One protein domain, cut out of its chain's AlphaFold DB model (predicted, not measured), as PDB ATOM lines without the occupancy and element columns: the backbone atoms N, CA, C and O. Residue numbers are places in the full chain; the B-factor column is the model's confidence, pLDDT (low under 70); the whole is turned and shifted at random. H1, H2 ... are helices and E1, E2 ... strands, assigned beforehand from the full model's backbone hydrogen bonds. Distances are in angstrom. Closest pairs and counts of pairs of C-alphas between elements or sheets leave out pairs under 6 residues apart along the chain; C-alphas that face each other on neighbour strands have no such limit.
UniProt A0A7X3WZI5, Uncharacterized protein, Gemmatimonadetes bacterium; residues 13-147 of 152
ATOM      1  N   PRO A  13      26.292 -25.194  -1.613       84.94
ATOM      2  CA  PRO A  13      26.867 -24.611  -2.814       84.94
ATOM      3  C   PRO A  13      26.067 -25.040  -4.045       84.94
ATOM      4  O   PRO A  13      25.637 -26.191  -4.156       84.94
ATOM      5  N   VAL A  14      25.903 -24.125  -4.997       83.56
ATOM      6  CA  VAL A  14      25.371 -24.482  -6.312       83.56
ATOM      7  C   VAL A  14      26.436 -25.288  -7.048       83.56
ATOM      8  O   VAL A  14      27.568 -24.847  -7.230       83.56
ATOM      9  N   THR A  15      26.081 -26.516  -7.417       86.12
ATOM     10  CA  THR A  15      26.963 -27.430  -8.149       86.12
ATOM     11  C   THR A  15      26.558 -27.485  -9.622       86.12
ATOM     12  O   THR A  15      25.383 -27.265  -9.922       86.12
ATOM     13  N   PRO A  16      27.462 -27.873 -10.544       85.88
ATOM     14  CA  PRO A  16      27.117 -28.030 -11.962       85.88
ATOM     15  C   PRO A  16      25.912 -28.949 -12.202       85.88
ATOM     16  O   PRO A  16      25.101 -28.701 -13.087       85.88
ATOM     17  N   ARG A  17      25.747 -29.976 -11.357       85.25
ATOM     18  CA  ARG A  17      24.584 -30.868 -11.385       85.25
ATOM     19  C   ARG A  17      23.272 -30.118 -11.115       85.25
ATOM     20  O   ARG A  17      22.294 -30.329 -11.819       85.25
ATOM     21  N   ILE A  18      23.256 -29.238 -10.112       83.12
ATOM     22  CA  ILE A  18      22.079 -28.422  -9.765       83.12
ATOM     23  C   ILE A  18      21.741 -27.455 -10.910       83.12
ATOM     24  O   ILE A  18      20.567 -27.244 -11.216       83.12
ATOM     25  N   GLU A  19      22.758 -26.876 -11.554       84.06
ATOM     26  CA  GLU A  19      22.569 -25.982 -12.702       84.06
ATOM     27  C   GLU A  19      21.940 -26.702 -13.898       84.06
ATOM     28  O   GLU A  19      21.032 -26.154 -14.531       84.06
ATOM     29  N   GLU A  20      22.403 -27.922 -14.187       84.81
ATOM     30  CA  GLU A  20      21.897 -28.775 -15.263       84.81
ATOM     31  C   GLU A  20      20.454 -29.224 -14.998       84.81
ATOM     32  O   GLU A  20      19.595 -29.021 -15.854       84.81
ATOM     33  N   GLU A  21      20.147 -29.707 -13.788       83.81
ATOM     34  CA  GLU A  21      18.783 -30.092 -13.389       83.81
ATOM     35  C   GLU A  21      17.795 -28.909 -13.482       83.81
ATOM     36  O   GLU A  21      16.636 -29.074 -13.873       83.81
ATOM     37  N   HIS A  22      18.234 -27.693 -13.136       82.62
ATOM     38  CA  HIS A  22      17.423 -26.480 -13.292       82.62
ATOM     39  C   HIS A  22      17.234 -26.095 -14.769       82.62
ATOM     40  O   HIS A  22      16.139 -25.699 -15.174       82.62
ATOM     41  N   ARG A  23      18.280 -26.232 -15.595       83.00
ATOM     42  CA  ARG A  23      18.209 -25.965 -17.039       83.00
ATOM     43  C   ARG A  23      17.250 -26.925 -17.733       83.00
ATOM     44  O   ARG A  23      16.386 -26.473 -18.481       83.00
ATOM     45  N   GLU A  24      17.344 -28.216 -17.425       84.31
ATOM     46  CA  GLU A  24      16.444 -29.241 -17.951       84.31
ATOM     47  C   GLU A  24      14.983 -28.945 -17.579       84.31
ATOM     48  O   GLU A  24      14.104 -28.992 -18.443       84.31
ATOM     49  N   ARG A  25      14.715 -28.537 -16.328       78.69
ATOM     50  CA  ARG A  25      13.375 -28.100 -15.894       78.69
ATOM     51  C   ARG A  25      12.860 -26.890 -16.672       78.69
ATOM     52  O   ARG A  25      11.711 -26.903 -17.116       78.69
ATOM     53  N   GLN A  26      13.684 -25.863 -16.882       75.88
ATOM     54  CA  GLN A  26      13.280 -24.700 -17.683       75.88
ATOM     55  C   GLN A  26      12.998 -25.061 -19.142       75.88
ATOM     56  O   GLN A  26      12.037 -24.564 -19.734       75.88
ATOM     57  N   GLU A  27      13.808 -25.935 -19.733       79.94
ATOM     58  CA  GLU A  27      13.566 -26.433 -21.083       79.94
ATOM     59  C   GLU A  27      12.276 -27.249 -21.169       79.94
ATOM     60  O   GLU A  27      11.504 -27.069 -22.112       79.94
ATOM     61  N   ALA A  28      12.004 -28.105 -20.184       78.81
ATOM     62  CA  ALA A  28      10.758 -28.858 -20.102       78.81
ATOM     63  C   ALA A  28       9.541 -27.924 -19.985       78.81
ATOM     64  O   ALA A  28       8.571 -28.093 -20.725       78.81
ATOM     65  N   ALA A  29       9.616 -26.885 -19.145       73.56
ATOM     66  CA  ALA A  29       8.567 -25.871 -19.020       73.56
ATOM     67  C   ALA A  29       8.336 -25.098 -20.334       73.56
ATOM     68  O   ALA A  29       7.190 -24.849 -20.718       73.56
ATOM     69  N   ARG A  30       9.414 -24.785 -21.071       71.19
ATOM     70  CA  ARG A  30       9.341 -24.161 -22.404       71.19
ATOM     71  C   ARG A  30       8.682 -25.076 -23.434       71.19
ATOM     72  O   ARG A  30       7.807 -24.622 -24.168       71.19
ATOM     73  N   ARG A  31       9.060 -26.359 -23.482       74.75
ATOM     74  CA  ARG A  31       8.442 -27.351 -24.385       74.75
ATOM     75  C   ARG A  31       6.966 -27.587 -24.050       74.75
ATOM     76  O   ARG A  31       6.178 -27.821 -24.958       74.75
ATOM     77  N   GLY A  32       6.591 -27.486 -22.772       67.38
ATOM     78  CA  GLY A  32       5.217 -27.633 -22.283       67.38
ATOM     79  C   GLY A  32       4.287 -26.441 -22.544       67.38
ATOM     80  O   GLY A  32       3.119 -26.505 -22.175       67.38
ATOM     81  N   GLY A  33       4.762 -25.354 -23.165       52.44
ATOM     82  CA  GLY A  33       3.922 -24.207 -23.540       52.44
ATOM     83  C   GLY A  33       3.566 -23.243 -22.400       52.44
ATOM     84  O   GLY A  33       2.876 -22.257 -22.647       52.44
ATOM     85  N   SER A  34       4.085 -23.450 -21.184       46.44
ATOM     86  CA  SER A  34       3.966 -22.511 -20.052       46.44
ATOM     87  C   SER A  34       5.026 -21.402 -20.141       46.44
ATOM     88  O   SER A  34       5.789 -21.125 -19.218       46.44
ATOM     89  N   GLY A  35       5.149 -20.804 -21.326       43.53
ATOM     90  CA  GLY A  35       5.932 -19.593 -21.533       43.53
ATOM     91  C   GLY A  35       5.066 -18.391 -21.186       43.53
ATOM     92  O   GLY A  35       3.908 -18.337 -21.590       43.53
ATOM     93  N   VAL A  36       5.618 -17.427 -20.450       40.06
ATOM     94  CA  VAL A  36       4.992 -16.129 -20.170       40.06
ATOM     95  C   VAL A  36       4.544 -15.489 -21.492       40.06
ATOM     96  O   VAL A  36       5.322 -14.816 -22.166       40.06
ATOM     97  N   PHE A  37       3.282 -15.685 -21.879       37.47
ATOM     98  CA  PHE A  37       2.629 -14.891 -22.911       37.47
ATOM     99  C   PHE A  37       2.347 -13.524 -22.297       37.47
ATOM    100  O   PHE A  37       1.236 -13.217 -21.868       37.47
ATOM    101  N   MET A  38       3.381 -12.689 -22.228       37.59
ATOM    102  CA  MET A  38       3.190 -11.263 -22.033       37.59
ATOM    103  C   MET A  38       2.502 -10.768 -23.308       37.59
ATOM    104  O   MET A  38       3.152 -10.482 -24.311       37.59
ATOM    105  N   GLN A  39       1.165 -10.747 -23.306       35.53
ATOM    106  CA  GLN A  39       0.392 -10.012 -24.298       35.53
ATOM    107  C   GLN A  39       0.747  -8.532 -24.129       35.53
ATOM    108  O   GLN A  39       0.052  -7.778 -23.448       35.53
ATOM    109  N   LEU A  40       1.844  -8.103 -24.751       36.25
ATOM    110  CA  LEU A  40       2.029  -6.708 -25.098       36.25
ATOM    111  C   LEU A  40       0.899  -6.372 -26.071       36.25
ATOM    112  O   LEU A  40       1.009  -6.552 -27.282       36.25
ATOM    113  N   ARG A  41      -0.223  -5.894 -25.521       33.56
ATOM    114  CA  ARG A  41      -1.167  -5.055 -26.251       33.56
ATOM    115  C   ARG A  41      -0.391  -3.815 -26.675       33.56
ATOM    116  O   ARG A  41      -0.359  -2.810 -25.972       33.56
ATOM    117  N   SER A  42       0.277  -3.928 -27.817       34.91
ATOM    118  CA  SER A  42       0.807  -2.800 -28.555       34.91
ATOM    119  C   SER A  42      -0.380  -1.913 -28.916       34.91
ATOM    120  O   SER A  42      -1.140  -2.205 -29.838       34.91
ATOM    121  N   VAL A  43      -0.588  -0.846 -28.143       37.09
ATOM    122  CA  VAL A  43      -1.406   0.290 -28.566       37.09
ATOM    123  C   VAL A  43      -0.571   1.043 -29.599       37.09
ATOM    124  O   VAL A  43       0.056   2.054 -29.301       37.09
ATOM    125  N   THR A  44      -0.499   0.506 -30.816       36.56
ATOM    126  CA  THR A  44      -0.023   1.245 -31.985       36.56
ATOM    127  C   THR A  44      -1.233   1.791 -32.714       36.56
ATOM    128  O   THR A  44      -1.926   1.101 -33.458       36.56
ATOM    129  N   THR A  45      -1.503   3.058 -32.440       40.19
ATOM    130  CA  THR A  45      -2.340   3.941 -33.238       40.19
ATOM    131  C   THR A  45      -1.758   4.022 -34.654       40.19
ATOM    132  O   THR A  45      -0.618   4.445 -34.816       40.19
ATOM    133  N   GLY A  46      -2.541   3.666 -35.674       32.41
ATOM    134  CA  GLY A  46      -2.223   3.957 -37.080       32.41
ATOM    135  C   GLY A  46      -2.106   2.708 -37.949       32.41
ATOM    136  O   GLY A  46      -1.271   1.846 -37.710       32.41
ATOM    137  N   GLY A  47      -2.991   2.604 -38.941       42.00
ATOM    138  CA  GLY A  47      -3.206   1.397 -39.732       42.00
ATOM    139  C   GLY A  47      -2.096   1.041 -40.722       42.00
ATOM    140  O   GLY A  47      -1.445   1.914 -41.286       42.00
ATOM    141  N   ALA A  48      -1.975  -0.263 -40.984       35.53
ATOM    142  CA  ALA A  48      -1.439  -0.846 -42.210       35.53
ATOM    143  C   ALA A  48      -1.848  -2.336 -42.298       35.53
ATOM    144  O   ALA A  48      -1.781  -3.058 -41.312       35.53
ATOM    145  N   ASN A  49      -2.324  -2.717 -43.487       39.53
ATOM    146  CA  ASN A  49      -2.618  -4.021 -44.108       39.53
ATOM    147  C   ASN A  49      -2.520  -5.360 -43.323       39.53
ATOM    148  O   ASN A  49      -1.505  -5.645 -42.692       39.53
ATOM    149  N   PRO A  50      -3.498  -6.278 -43.510       42.12
ATOM    150  CA  PRO A  50      -3.420  -7.662 -43.053       42.12
ATOM    151  C   PRO A  50      -2.682  -8.521 -44.092       42.12
ATOM    152  O   PRO A  50      -3.277  -9.026 -45.042       42.12
ATOM    153  N   GLY A  51      -1.374  -8.678 -43.928       41.59
ATOM    154  CA  GLY A  51      -0.574  -9.566 -44.764       41.59
ATOM    155  C   GLY A  51       0.830  -9.726 -44.201       41.59
ATOM    156  O   GLY A  51       1.562  -8.752 -44.116       41.59
ATOM    157  N   GLU A  52       1.164 -10.958 -43.823       44.75
ATOM    158  CA  GLU A  52       2.525 -11.450 -43.578       44.75
ATOM    159  C   GLU A  52       3.358 -10.737 -42.503       44.75
ATOM    160  O   GLU A  52       4.109  -9.802 -42.761       44.75
ATOM    161  N   SER A  53       3.333 -11.291 -41.290       39.59
ATOM    162  CA  SER A  53       4.558 -11.704 -40.583       39.59
ATOM    163  C   SER A  53       4.203 -12.266 -39.205       39.59
ATOM    164  O   SER A  53       4.149 -11.548 -38.213       39.59
ATOM    165  N   ASN A  54       4.045 -13.590 -39.107       44.03
ATOM    166  CA  ASN A  54       4.348 -14.275 -37.847       44.03
ATOM    167  C   ASN A  54       5.875 -14.251 -37.681       44.03
ATOM    168  O   ASN A  54       6.549 -15.263 -37.862       44.03
ATOM    169  N   GLN A  55       6.444 -13.073 -37.412       43.59
ATOM    170  CA  GLN A  55       7.799 -12.994 -36.891       43.59
ATOM    171  C   GLN A  55       7.738 -13.598 -35.494       43.59
ATOM    172  O   GLN A  55       7.254 -12.978 -34.549       43.59
ATOM    173  N   ALA A  56       8.187 -14.847 -35.385       45.12
ATOM    174  CA  ALA A  56       8.604 -15.399 -34.115       45.12
ATOM    175  C   ALA A  56       9.723 -14.486 -33.608       45.12
ATOM    176  O   ALA A  56      10.863 -14.573 -34.059       45.12
ATOM    177  N   ILE A  57       9.372 -13.548 -32.730       47.66
ATOM    178  CA  ILE A  57      10.347 -12.773 -31.978       47.66
ATOM    179  C   ILE A  57      11.021 -13.791 -31.055       47.66
ATOM    180  O   ILE A  57      10.538 -14.079 -29.961       47.66
ATOM    181  N   SER A  58      12.106 -14.400 -31.530       50.59
ATOM    182  CA  SER A  58      13.026 -15.160 -30.698       50.59
ATOM    183  C   SER A  58      13.730 -14.150 -29.800       50.59
ATOM    184  O   SER A  58      14.740 -13.558 -30.177       50.59
ATOM    185  N   LEU A  59      13.134 -13.880 -28.642       56.41
ATOM    186  CA  LEU A  59      13.814 -13.188 -27.560       56.41
ATOM    187  C   LEU A  59      14.954 -14.102 -27.117       56.41
ATOM    188  O   LEU A  59      14.722 -15.094 -26.427       56.41
ATOM    189  N   ASP A  60      16.161 -13.790 -27.581       56.88
ATOM    190  CA  ASP A  60      17.393 -14.407 -27.114       56.88
ATOM    191  C   ASP A  60      17.531 -14.031 -25.633       56.88
ATOM    192  O   ASP A  60      17.893 -12.906 -25.279       56.88
ATOM    193  N   MET A  61      17.050 -14.912 -24.755       60.34
ATOM    194  CA  MET A  61      17.122 -14.669 -23.322       60.34
ATOM    195  C   MET A  61      18.571 -14.871 -22.884       60.34
ATOM    196  O   MET A  61      19.151 -15.904 -23.223       60.34
ATOM    197  N   PRO A  62      19.152 -13.935 -22.115       66.50
ATOM    198  CA  PRO A  62      20.498 -14.109 -21.590       66.50
ATOM    199  C   PRO A  62      20.583 -15.392 -20.758       66.50
ATOM    200  O   PRO A  62      19.601 -15.792 -20.120       66.50
ATOM    201  N   GLU A  63      21.758 -16.029 -20.756       70.56
ATOM    202  CA  GLU A  63      21.988 -17.202 -19.916       70.56
ATOM    203  C   GLU A  63      21.669 -16.886 -18.445       70.56
ATOM    204  O   GLU A  63      22.010 -15.801 -17.950       70.56
ATOM    205  N   PRO A  64      21.002 -17.810 -17.729       68.94
ATOM    206  CA  PRO A  64      20.691 -17.606 -16.325       68.94
ATOM    207  C   PRO A  64      21.991 -17.467 -15.531       68.94
ATOM    208  O   PRO A  64      22.880 -18.310 -15.601       68.94
ATOM    209  N   THR A  65      22.100 -16.391 -14.756       75.19
ATOM    210  CA  THR A  65      23.190 -16.240 -13.790       75.19
ATOM    211  C   THR A  65      22.835 -17.007 -12.523       75.19
ATOM    212  O   THR A  65      21.779 -16.771 -11.934       75.19
ATOM    213  N   TYR A  66      23.720 -17.901 -12.089       77.81
ATOM    214  CA  TYR A  66      23.553 -18.653 -10.850       77.81
ATOM    215  C   TYR A  66      24.256 -17.946  -9.686       77.81
ATOM    216  O   TYR A  66      25.356 -17.408  -9.825       77.81
ATOM    217  N   TYR A  67      23.613 -17.948  -8.519       78.62
ATOM    218  CA  TYR A  67      24.263 -17.561  -7.269       78.62
ATOM    219  C   TYR A  67      25.166 -18.704  -6.778       78.62
ATOM    220  O   TYR A  67      24.856 -19.861  -7.044       78.62
ATOM    221  N   PRO A  68      26.254 -18.422  -6.037       81.19
ATOM    222  CA  PRO A  68      27.187 -19.464  -5.595       81.19
ATOM    223  C   PRO A  68      26.590 -20.425  -4.554       81.19
ATOM    224  O   PRO A  68      27.092 -21.532  -4.379       81.19
ATOM    225  N   GLU A  69      25.524 -20.020  -3.861       84.62
ATOM    226  CA  GLU A  69      24.877 -20.789  -2.799       84.62
ATOM    227  C   GLU A  69      23.357 -20.788  -2.982       84.62
ATOM    228  O   GLU A  69      22.754 -19.787  -3.378       84.62
ATOM    229  N   LEU A  70      22.724 -21.909  -2.644       78.19
ATOM    230  CA  LEU A  70      21.276 -22.026  -2.610       78.19
ATOM    231  C   LEU A  70      20.716 -21.385  -1.334       78.19
ATOM    232  O   LEU A  70      21.088 -21.774  -0.219       78.19
ATOM    233  N   SER A  71      19.747 -20.474  -1.492       79.94
ATOM    234  CA  SER A  71      19.049 -19.851  -0.359       79.94
ATOM    235  C   SER A  71      18.428 -20.909   0.550       79.94
ATOM    236  O   SER A  71      17.725 -21.818   0.099       79.94
ATOM    237  N   VAL A  72      18.686 -20.777   1.849       86.75
ATOM    238  CA  VAL A  72      18.108 -21.636   2.890       86.75
ATOM    239  C   VAL A  72      16.664 -21.232   3.190       86.75
ATOM    240  O   VAL A  72      15.856 -22.084   3.550       86.75
ATOM    241  N   LEU A  73      16.341 -19.943   3.056       89.94
ATOM    242  CA  LEU A  73      15.014 -19.400   3.335       89.94
ATOM    243  C   LEU A  73      14.209 -19.330   2.039       89.94
ATOM    244  O   LEU A  73      14.680 -18.761   1.051       89.94
ATOM    245  N   ARG A  74      13.012 -19.914   2.060       91.19
ATOM    246  CA  ARG A  74      12.065 -19.917   0.937       91.19
ATOM    247  C   ARG A  74      10.942 -18.924   1.148       91.19
ATOM    248  O   ARG A  74      10.578 -18.221   0.217       91.19
ATOM    249  N   ASP A  75      10.440 -18.857   2.375       92.94
ATOM    250  CA  ASP A  75       9.331 -17.989   2.726       92.94
ATOM    251  C   ASP A  75       9.393 -17.587   4.204       92.94
ATOM    252  O   ASP A  75      10.036 -18.240   5.037       92.94
ATOM    253  N   LEU A  76       8.743 -16.475   4.512       93.69
ATOM    254  CA  LEU A  76       8.693 -15.846   5.815       93.69
ATOM    255  C   LEU A  76       7.323 -15.196   5.983       93.69
ATOM    256  O   LEU A  76       6.933 -14.338   5.196       93.69
ATOM    257  N   SER A  77       6.666 -15.490   7.098       95.19
ATOM    258  CA  SER A  77       5.491 -14.740   7.529       95.19
ATOM    259  C   SER A  77       5.531 -14.470   9.027       95.19
ATOM    260  O   SER A  77       6.290 -15.090   9.776       95.19
ATOM    261  N   THR A  78       4.756 -13.484   9.470       94.25
ATOM    262  CA  THR A  78       4.717 -13.057  10.872       94.25
ATOM    263  C   THR A  78       3.281 -13.065  11.380       94.25
ATOM    264  O   THR A  78       2.380 -12.549  10.721       94.25
ATOM    265  N   THR A  79       3.066 -13.639  12.564       93.50
ATOM    266  CA  THR A  79       1.766 -13.620  13.240       93.50
ATOM    267  C   THR A  79       1.445 -12.223  13.766       93.50
ATOM    268  O   THR A  79       2.326 -11.375  13.915       93.50
ATOM    269  N   TRP A  80       0.178 -11.985  14.114       90.94
ATOM    270  CA  TRP A  80      -0.246 -10.722  14.728       90.94
ATOM    271  C   TRP A  80       0.509 -10.400  16.033       90.94
ATOM    272  O   TRP A  80       0.790  -9.239  16.319       90.94
ATOM    273  N   ASP A  81       0.892 -11.432  16.794       88.19
ATOM    274  CA  ASP A  81       1.629 -11.308  18.059       88.19
ATOM    275  C   ASP A  81       3.162 -11.225  17.855       88.19
ATOM    276  O   ASP A  81       3.936 -11.121  18.812       88.19
ATOM    277  N   GLY A  82       3.622 -11.233  16.598       90.88
ATOM    278  CA  GLY A  82       5.024 -11.050  16.223       90.88
ATOM    279  C   GLY A  82       5.854 -12.335  16.174       90.88
ATOM    280  O   GLY A  82       7.082 -12.254  16.091       90.88
ATOM    281  N   ASN A  83       5.232 -13.514  16.237       93.00
ATOM    282  CA  ASN A  83       5.947 -14.767  16.005       93.00
ATOM    283  C   ASN A  83       6.258 -14.923  14.517       93.00
ATOM    284  O   ASN A  83       5.470 -14.555  13.657       93.00
ATOM    285  N   ILE A  84       7.419 -15.477  14.218       94.00
ATOM    286  CA  ILE A  84       8.025 -15.547  12.897       94.00
ATOM    287  C   ILE A  84       7.978 -17.004  12.445       94.00
ATOM    288  O   ILE A  84       8.532 -17.880  13.113       94.00
ATOM    289  N   TRP A  85       7.322 -17.249  11.319       95.81
ATOM    290  CA  TRP A  85       7.244 -18.545  10.656       95.81
ATOM    291  C   TRP A  85       8.176 -18.518   9.452       95.81
ATOM    292  O   TRP A  85       8.064 -17.639   8.602       95.81
ATOM    293  N   VAL A  86       9.116 -19.455   9.405       94.75
ATOM    294  CA  VAL A  86      10.199 -19.467   8.423       94.75
ATOM    295  C   VAL A  86      10.186 -20.788   7.676       94.75
ATOM    296  O   VAL A  86      10.520 -21.825   8.251       94.75
ATOM    297  N   ARG A  87       9.846 -20.755   6.387       95.31
ATOM    298  CA  ARG A  87       9.939 -21.925   5.515       95.31
ATOM    299  C   ARG A  87      11.366 -22.078   5.024       95.31
ATOM    300  O   ARG A  87      11.937 -21.166   4.417       95.31
ATOM    301  N   ARG A  88      11.943 -23.247   5.288       93.31
ATOM    302  CA  ARG A  88      13.255 -23.618   4.766       93.31
ATOM    303  C   ARG A  88      13.114 -24.270   3.398       93.31
ATOM    304  O   ARG A  88      12.052 -24.787   3.061       93.31
ATOM    305  N   ARG A  89      14.195 -24.261   2.623       91.81
ATOM    306  CA  ARG A  89      14.308 -25.099   1.426       91.81
ATOM    307  C   ARG A  89      14.236 -26.576   1.818       91.81
ATOM    308  O   ARG A  89      14.731 -26.955   2.883       91.81
ATOM    309  N   GLY A  90      13.587 -27.371   0.975       88.44
ATOM    310  CA  GLY A  90      13.630 -28.827   1.032       88.44
ATOM    311  C   GLY A  90      14.892 -29.391   0.377       88.44
ATOM    312  O   GLY A  90      15.877 -28.680   0.164       88.44
ATOM    313  N   ASP A  91      14.845 -30.681   0.060       85.44
ATOM    314  CA  ASP A  91      15.991 -31.415  -0.489       85.44
ATOM    315  C   ASP A  91      16.256 -31.077  -1.967       85.44
ATOM    316  O   ASP A  91      17.388 -31.161  -2.432       85.44
ATOM    317  N   GLU A  92      15.229 -30.649  -2.708       85.06
ATOM    318  CA  GLU A  92      15.376 -30.178  -4.089       85.06
ATOM    319  C   GLU A  92      15.493 -28.644  -4.146       85.06
ATOM    320  O   GLU A  92      14.869 -27.956  -3.326       85.06
ATOM    321  N   PRO A  93      16.197 -28.073  -5.146       80.00
ATOM    322  CA  PRO A  93      16.507 -26.640  -5.210       80.00
ATOM    323  C   PRO A  93      15.306 -25.687  -5.083       80.00
ATOM    324  O   PRO A  93      15.428 -24.617  -4.489       80.00
ATOM    325  N   GLU A  94      14.150 -26.070  -5.630       81.69
ATOM    326  CA  GLU A  94      12.916 -25.268  -5.609       81.69
ATOM    327  C   GLU A  94      11.868 -25.808  -4.633       81.69
ATOM    328  O   GLU A  94      10.820 -25.186  -4.453       81.69
ATOM    329  N   SER A  95      12.148 -26.946  -3.993       86.69
ATOM    330  CA  SER A  95      11.198 -27.579  -3.090       86.69
ATOM    331  C   SER A  95      11.096 -26.850  -1.762       86.69
ATOM    332  O   SER A  95      12.064 -26.295  -1.224       86.69
ATOM    333  N   ASP A  96       9.899 -26.929  -1.203       91.56
ATOM    334  CA  ASP A  96       9.621 -26.475   0.141       91.56
ATOM    335  C   ASP A  96       9.995 -27.542   1.168       91.56
ATOM    336  O   ASP A  96       9.820 -28.750   0.967       91.56
ATOM    337  N   GLY A  97      10.559 -27.065   2.272       92.81
ATOM    338  CA  GLY A  97      11.013 -27.865   3.393       92.81
ATOM    339  C   GLY A  97      10.266 -27.532   4.686       92.81
ATOM    340  O   GLY A  97       9.187 -26.941   4.670       92.81
ATOM    341  N   PRO A  98      10.838 -27.914   5.838       94.69
ATOM    342  CA  PRO A  98      10.218 -27.697   7.140       94.69
ATOM    343  C   PRO A  98      10.011 -26.213   7.476       94.69
ATOM    344  O   PRO A  98      10.779 -25.349   7.037       94.69
ATOM    345  N   ILE A  99       9.027 -25.937   8.333       95.38
ATOM    346  CA  ILE A  99       8.714 -24.586   8.812       95.38
ATOM    347  C   ILE A  99       9.182 -24.436  10.259       95.38
ATOM    348  O   ILE A  99       8.661 -25.091  11.160       95.38
ATOM    349  N   ASP A 100      10.150 -23.557  10.496       93.81
ATOM    350  CA  ASP A 100      10.630 -23.208  11.833       93.81
ATOM    351  C   ASP A 100       9.788 -22.051  12.404       93.81
ATOM    352  O   ASP A 100       9.528 -21.067  11.712       93.81
ATOM    353  N   VAL A 101       9.399 -22.134  13.681       93.94
ATOM    354  CA  VAL A 101       8.671 -21.063  14.385       93.94
ATOM    355  C   VAL A 101       9.556 -20.445  15.458       93.94
ATOM    356  O   VAL A 101      10.142 -21.142  16.293       93.94
ATOM    357  N   VAL A 102       9.652 -19.118  15.452       93.19
ATOM    358  CA  VAL A 102      10.492 -18.341  16.368       93.19
ATOM    359  C   VAL A 102       9.696 -17.170  16.927       93.19
ATOM    360  O   VAL A 102       8.979 -16.504  16.197       93.19
ATOM    361  N   THR A 103       9.832 -16.863  18.211       91.44
ATOM    362  CA  THR A 103       9.182 -15.681  18.783       91.44
ATOM    363  C   THR A 103       9.821 -14.381  18.298       91.44
ATOM    364  O   THR A 103      10.994 -14.357  17.916       91.44
ATOM    365  N   SER A 104       9.110 -13.262  18.446       88.88
ATOM    366  CA  SER A 104       9.676 -11.907  18.281       88.88
ATOM    367  C   SER A 104      10.926 -11.669  19.148       88.88
ATOM    368  O   SER A 104      11.838 -10.922  18.791       88.88
ATOM    369  N   GLY A 105      11.005 -12.359  20.291       87.12
ATOM    370  CA  GLY A 105      12.158 -12.374  21.189       87.12
ATOM    371  C   GLY A 105      13.328 -13.253  20.726       87.12
ATOM    372  O   GLY A 105      14.325 -13.335  21.447       87.12
ATOM    373  N   GLY A 106      13.230 -13.913  19.571       88.69
ATOM    374  CA  GLY A 106      14.241 -14.819  19.026       88.69
ATOM    375  C   GLY A 106      14.269 -16.208  19.668       88.69
ATOM    376  O   GLY A 106      15.219 -16.957  19.447       88.69
ATOM    377  N   ARG A 107      13.266 -16.565  20.483       90.12
ATOM    378  CA  ARG A 107      13.174 -17.904  21.081       90.12
ATOM    379  C   ARG A 107      12.591 -18.864  20.054       90.12
ATOM    380  O   ARG A 107      11.480 -18.657  19.587       90.12
ATOM    381  N   TYR A 108      13.310 -19.932  19.747       91.25
ATOM    382  CA  TYR A 108      12.803 -21.000  18.894       91.25
ATOM    383  C   TYR A 108      11.705 -21.797  19.615       91.25
ATOM    384  O   TYR A 108      11.887 -22.191  20.769       91.25
ATOM    385  N   MET A 109      10.568 -21.992  18.950       91.44
ATOM    386  CA  MET A 109       9.386 -22.667  19.497       91.44
ATOM    387  C   MET A 109       9.259 -24.107  18.996       91.44
ATOM    388  O   MET A 109       8.741 -24.957  19.716       91.44
ATOM    389  N   GLY A 110       9.754 -24.391  17.791       91.56
ATOM    390  CA  GLY A 110       9.709 -25.720  17.193       91.56
ATOM    391  C   GLY A 110       9.795 -25.675  15.673       91.56
ATOM    392  O   GLY A 110       9.943 -24.606  15.077       91.56
ATOM    393  N   THR A 111       9.694 -26.850  15.059       93.06
ATOM    394  CA  THR A 111       9.635 -27.017  13.605       93.06
ATOM    395  C   THR A 111       8.449 -27.899  13.257       93.06
ATOM    396  O   THR A 111       8.290 -28.978  13.828       93.06
ATOM    397  N   PHE A 112       7.649 -27.459  12.293       93.69
ATOM    398  CA  PHE A 112       6.714 -28.324  11.595       93.69
ATOM    399  C   PHE A 112       7.468 -29.069  10.493       93.69
ATOM    400  O   PHE A 112       8.173 -28.424   9.708       93.69
ATOM    401  N   PRO A 113       7.375 -30.411  10.433       93.12
ATOM    402  CA  PRO A 113       7.948 -31.145   9.319       93.12
ATOM    403  C   PRO A 113       7.244 -30.748   8.018       93.12
ATOM    404  O   PRO A 113       6.146 -30.184   8.037       93.12
ATOM    405  N   LYS A 114       7.896 -31.050   6.895       90.31
ATOM    406  CA  LYS A 114       7.312 -30.864   5.566       90.31
ATOM    407  C   LYS A 114       5.923 -31.522   5.512       90.31
ATOM    408  O   LYS A 114       5.717 -32.561   6.139       90.31
ATOM    409  N   ASP A 115       4.985 -30.878   4.824       88.19
ATOM    410  CA  ASP A 115       3.607 -31.338   4.595       88.19
ATOM    411  C   ASP A 115       2.715 -31.449   5.852       88.19
ATOM    412  O   ASP A 115       1.519 -31.715   5.740       88.19
ATOM    413  N   ALA A 116       3.234 -31.209   7.065       88.75
ATOM    414  CA  ALA A 116       2.397 -31.191   8.269       88.75
ATOM    415  C   ALA A 116       1.514 -29.942   8.355       88.75
ATOM    416  O   ALA A 116       0.443 -29.972   8.966       88.75
ATOM    417  N   THR A 117       1.981 -28.826   7.794       89.69
ATOM    418  CA  THR A 117       1.220 -27.583   7.705       89.69
ATOM    419  C   THR A 117       1.810 -26.666   6.640       89.69
ATOM    420  O   THR A 117       2.976 -26.802   6.276       89.69
ATOM    421  N   GLU A 118       1.006 -25.706   6.201       91.50
ATOM    422  CA  GLU A 118       1.414 -24.617   5.318       91.50
ATOM    423  C   GLU A 118       1.518 -23.316   6.119       91.50
ATOM    424  O   GLU A 118       0.835 -23.141   7.134       91.50
ATOM    425  N   ILE A 119       2.349 -22.382   5.655       94.50
ATOM    426  CA  ILE A 119       2.277 -20.998   6.124       94.50
ATOM    427  C   ILE A 119       0.920 -20.419   5.677       94.50
ATOM    428  O   ILE A 119       0.622 -20.462   4.487       94.50
ATOM    429  N   PRO A 120       0.098 -19.890   6.600       95.31
ATOM    430  CA  PRO A 120      -1.147 -19.213   6.253       95.31
ATOM    431  C   PRO A 120      -0.939 -18.022   5.317       95.31
ATOM    432  O   PRO A 120      -0.021 -17.225   5.523       95.31
ATOM    433  N   ASP A 121      -1.876 -17.822   4.391       95.50
ATOM    434  CA  ASP A 121      -1.927 -16.644   3.518       95.50
ATOM    435  C   ASP A 121      -2.144 -15.343   4.305       95.50
ATOM    436  O   ASP A 121      -1.718 -14.267   3.885       95.50
ATOM    437  N   ALA A 122      -2.800 -15.425   5.468       95.25
ATOM    438  CA  ALA A 122      -2.910 -14.304   6.392       95.25
ATOM    439  C   ALA A 122      -3.024 -14.744   7.856       95.25
ATOM    440  O   ALA A 122      -3.715 -15.708   8.193       95.25
ATOM    441  N   PHE A 123      -2.414 -13.959   8.744       95.81
ATOM    442  CA  PHE A 123      -2.567 -14.079  10.192       95.81
ATOM    443  C   PHE A 123      -3.442 -12.947  10.738       95.81
ATOM    444  O   PHE A 123      -3.233 -11.772  10.443       95.81
ATOM    445  N   GLY A 124      -4.416 -13.310  11.567       93.88
ATOM    446  CA  GLY A 124      -5.297 -12.402  12.290       93.88
ATOM    447  C   GLY A 124      -5.053 -12.421  13.804       93.88
ATOM    448  O   GLY A 124      -4.259 -13.217  14.318       93.88
ATOM    449  N   PRO A 125      -5.758 -11.560  14.556       93.94
ATOM    450  CA  PRO A 125      -5.619 -11.486  16.004       93.94
ATOM    451  C   PRO A 125      -6.094 -12.771  16.695       93.94
ATOM    452  O   PRO A 125      -6.949 -13.503  16.191       93.94
ATOM    453  N   ASN A 126      -5.585 -13.019  17.906       89.88
ATOM    454  CA  ASN A 126      -5.946 -14.166  18.748       89.88
ATOM    455  C   ASN A 126      -5.639 -15.543  18.116       89.88
ATOM    456  O   ASN A 126      -6.320 -16.529  18.423       89.88
ATOM    457  N   GLY A 127      -4.635 -15.626  17.240       90.56
ATOM    458  CA  GLY A 127      -4.234 -16.870  16.574       90.56
ATOM    459  C   GLY A 127      -5.211 -17.343  15.496       90.56
ATOM    460  O   GLY A 127      -5.299 -18.541  15.241       90.56
ATOM    461  N   VAL A 128      -5.991 -16.439  14.904       95.38
ATOM    462  CA  VAL A 128      -6.778 -16.739  13.701       95.38
ATOM    463  C   VAL A 128      -5.844 -16.736  12.491       95.38
ATOM    464  O   VAL A 128      -4.967 -15.885  12.397       95.38
ATOM    465  N   ALA A 129      -6.025 -17.674  11.570       96.12
ATOM    466  CA  ALA A 129      -5.251 -17.781  10.340       96.12
ATOM    467  C   ALA A 129      -6.175 -18.118   9.166       96.12
ATOM    468  O   ALA A 129      -7.111 -18.904   9.329       96.12
ATOM    469  N   ALA A 130      -5.925 -17.517   8.008       96.50
ATOM    470  CA  ALA A 130      -6.656 -17.775   6.775       96.50
ATOM    471  C   ALA A 130      -5.764 -18.514   5.775       96.50
ATOM    472  O   ALA A 130      -4.576 -18.218   5.666       96.50
ATOM    473  N   PHE A 131      -6.373 -19.456   5.066       95.75
ATOM    474  CA  PHE A 131      -5.753 -20.282   4.042       95.75
ATOM    475  C   PHE A 131      -6.587 -20.198   2.770       95.75
ATOM    476  O   PHE A 131      -7.821 -20.225   2.839       95.75
ATOM    477  N   ILE A 132      -5.928 -20.123   1.624       95.62
ATOM    478  CA  ILE A 132      -6.532 -20.316   0.315       95.62
ATOM    479  C   ILE A 132      -6.409 -21.801  -0.017       95.62
ATOM    480  O   ILE A 132      -5.315 -22.347  -0.125       95.62
ATOM    481  N   GLU A 133      -7.546 -22.469  -0.159       94.50
ATOM    482  CA  GLU A 133      -7.619 -23.863  -0.592       94.50
ATOM    483  C   GLU A 133      -8.320 -23.943  -1.942       94.50
ATOM    484  O   GLU A 133      -9.198 -23.135  -2.236       94.50
ATOM    485  N   PHE A 134      -7.976 -24.952  -2.730       93.88
ATOM    486  CA  PHE A 134      -8.639 -25.255  -3.992       93.88
ATOM    487  C   PHE A 134      -9.440 -26.548  -3.837       93.88
ATOM    488  O   PHE A 134      -8.971 -27.498  -3.205       93.88
ATOM    489  N   ASP A 135     -10.669 -26.564  -4.347       90.69
ATOM    490  CA  ASP A 135     -11.486 -27.776  -4.392       90.69
ATOM    491  C   ASP A 135     -11.154 -28.656  -5.612       90.69
ATOM    492  O   ASP A 135     -10.200 -28.403  -6.348       90.69
ATOM    493  N   GLU A 136     -11.936 -29.718  -5.818       94.56
ATOM    494  CA  GLU A 136     -11.748 -30.657  -6.933       94.56
ATOM    495  C   GLU A 136     -11.918 -30.022  -8.325       94.56
ATOM    496  O   GLU A 136     -11.495 -30.610  -9.319       94.56
ATOM    497  N   PHE A 137     -12.506 -28.824  -8.398       95.56
ATOM    498  CA  PHE A 137     -12.701 -28.054  -9.623       95.56
ATOM    499  C   PHE A 137     -11.777 -26.830  -9.696       95.56
ATOM    500  O   PHE A 137     -12.037 -25.918 -10.481       95.56
ATOM    501  N   GLU A 138     -10.717 -26.796  -8.879       92.19
ATOM    502  CA  GLU A 138      -9.766 -25.681  -8.775       92.19
ATOM    503  C   GLU A 138     -10.426 -24.342  -8.404       92.19
ATOM    504  O   GLU A 138      -9.907 -23.260  -8.692       92.19
ATOM    505  N   VAL A 139     -11.572 -24.379  -7.723       95.50
ATOM    506  CA  VAL A 139     -12.214 -23.165  -7.222       95.50
ATOM    507  C   VAL A 139     -11.572 -22.781  -5.895       95.50
ATOM    508  O   VAL A 139     -11.579 -23.546  -4.928       95.50
ATOM    509  N   ALA A 140     -11.021 -21.567  -5.840       95.25
ATOM    510  CA  ALA A 140     -10.419 -21.029  -4.628       95.25
ATOM    511  C   ALA A 140     -11.484 -20.752  -3.554       95.25
ATOM    512  O   ALA A 140     -12.461 -20.033  -3.785       95.25
ATOM    513  N   ARG A 141     -11.254 -21.253  -2.341       96.12
ATOM    514  CA  ARG A 141     -12.035 -20.951  -1.139       96.12
ATOM    515  C   ARG A 141     -11.122 -20.472  -0.021       96.12
ATOM    516  O   ARG A 141     -10.010 -20.964   0.147       96.12
ATOM    517  N   VAL A 142     -11.623 -19.543   0.789       96.38
ATOM    518  CA  VAL A 142     -10.918 -19.084   1.990       96.38
ATOM    519  C   VAL A 142     -11.385 -19.906   3.181       96.38
ATOM    520  O   VAL A 142     -12.565 -19.885   3.537       96.38
ATOM    521  N   VAL A 143     -10.453 -20.604   3.823       95.88
ATOM    522  CA  VAL A 143     -10.699 -21.366   5.047       95.88
ATOM    523  C   VAL A 143     -10.020 -20.665   6.209       95.88
ATOM    524  O   VAL A 143      -8.819 -20.410   6.197       95.88
ATOM    525  N   VAL A 144     -10.797 -20.361   7.246       95.88
ATOM    526  CA  VAL A 144     -10.292 -19.721   8.461       95.88
ATOM    527  C   VAL A 144     -10.175 -20.762   9.562       95.88
ATOM    528  O   VAL A 144     -11.138 -21.455   9.887       95.88
ATOM    529  N   ARG A 145      -8.987 -20.867  10.155       94.44
ATOM    530  CA  ARG A 145      -8.677 -21.811  11.232       94.44
ATOM    531  C   ARG A 145      -8.075 -21.066  12.414       94.44
ATOM    532  O   ARG A 145      -7.605 -19.936  12.297       94.44
ATOM    533  N   ARG A 146      -8.088 -21.708  13.581       92.62
ATOM    534  CA  ARG A 146      -7.388 -21.209  14.766       92.62
ATOM    535  C   ARG A 146      -6.115 -22.014  14.970       92.62
ATOM    536  O   ARG A 146      -6.167 -23.239  15.038       92.62
ATOM    537  N   LEU A 147      -4.994 -21.316  15.085       88.56
ATOM    538  CA  LEU A 147      -3.702 -21.920  15.355       88.56
ATOM    539  C   LEU A 147      -3.645 -22.465  16.790       88.56
ATOM    540  O   LEU A 147      -4.258 -21.890  17.701       88.56
TER     541      LEU A 147
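Overview. This is residues 13 to 147 of the 152 residues of an uncharacterized protein of Gemmatimonadetes bacterium (UniProt A0A7X3WZI5). A strongly twisted wall of four strands, E1 to E4, and a separate two-stranded hairpin, E5 and E6, lie toward one end of an elongated model, with the helix H1 and a long loop reaching away from them. Residues 36 to 62 of this loop stick out free, as do residues 27 to 33, of which 27 to 31 belong to H1. The printed part has 135 residues, with one named helix followed by six named strands; both sheets, in the orders E1 E2 E3 E4 and E5 E6, are antiparallel. The class is mixed, helices and strands, with under half of the residues in named elements. The whole is extended, with a radius of gyration of the C-alphas of 21.9 A and spans of 66 by 39 by 31 A.

Arrangement. H1, residues 16 to 31, has every O i to N i+4 pair within hydrogen-bond range. E1, residues 73 to 78, E2, 84 to 89, E3, 96 to 102, and E4, 108 to 112, form a meander, each strand the antiparallel neighbour of the one before. H1 is not on this sheet, with 0 pairs of C-alphas within 10 A. Within hydrogen-bond range are N 85 and O 77, 2.8 A, in the hairpin E1 and E2; N 86 and O 100, 2.8 A, in E2 and E3; and N 101 and O 110, 2.9 A, in E3 and E4. E5, residues 128 to 134, and E6, 140 to 146, are a hairpin at 152 degrees, with N 131 and O 143 at 2.9 A; both are apart from E1 to E4.

Along the chain. H1 begins at C-alpha 16 (27.117, -28.030, -11.962) and is 22.4 A long. E1 measures 14.3 A, E2 16.2 A, E3 18.2 A, E4 12.0 A and E5 19.7 A. E6, 19.6 A, ends at C-alpha 146 (-7.388, -21.209, 14.766).

Size, cuts and confidence. The C-alphas of Asn 49 and Arg 107, the two farthest apart, are 68.5 A apart. The printed part has no cut; the links H1 to E1 and E4 to E5 are long. The pLDDT is under 70 at residues 32 to 62 and 64.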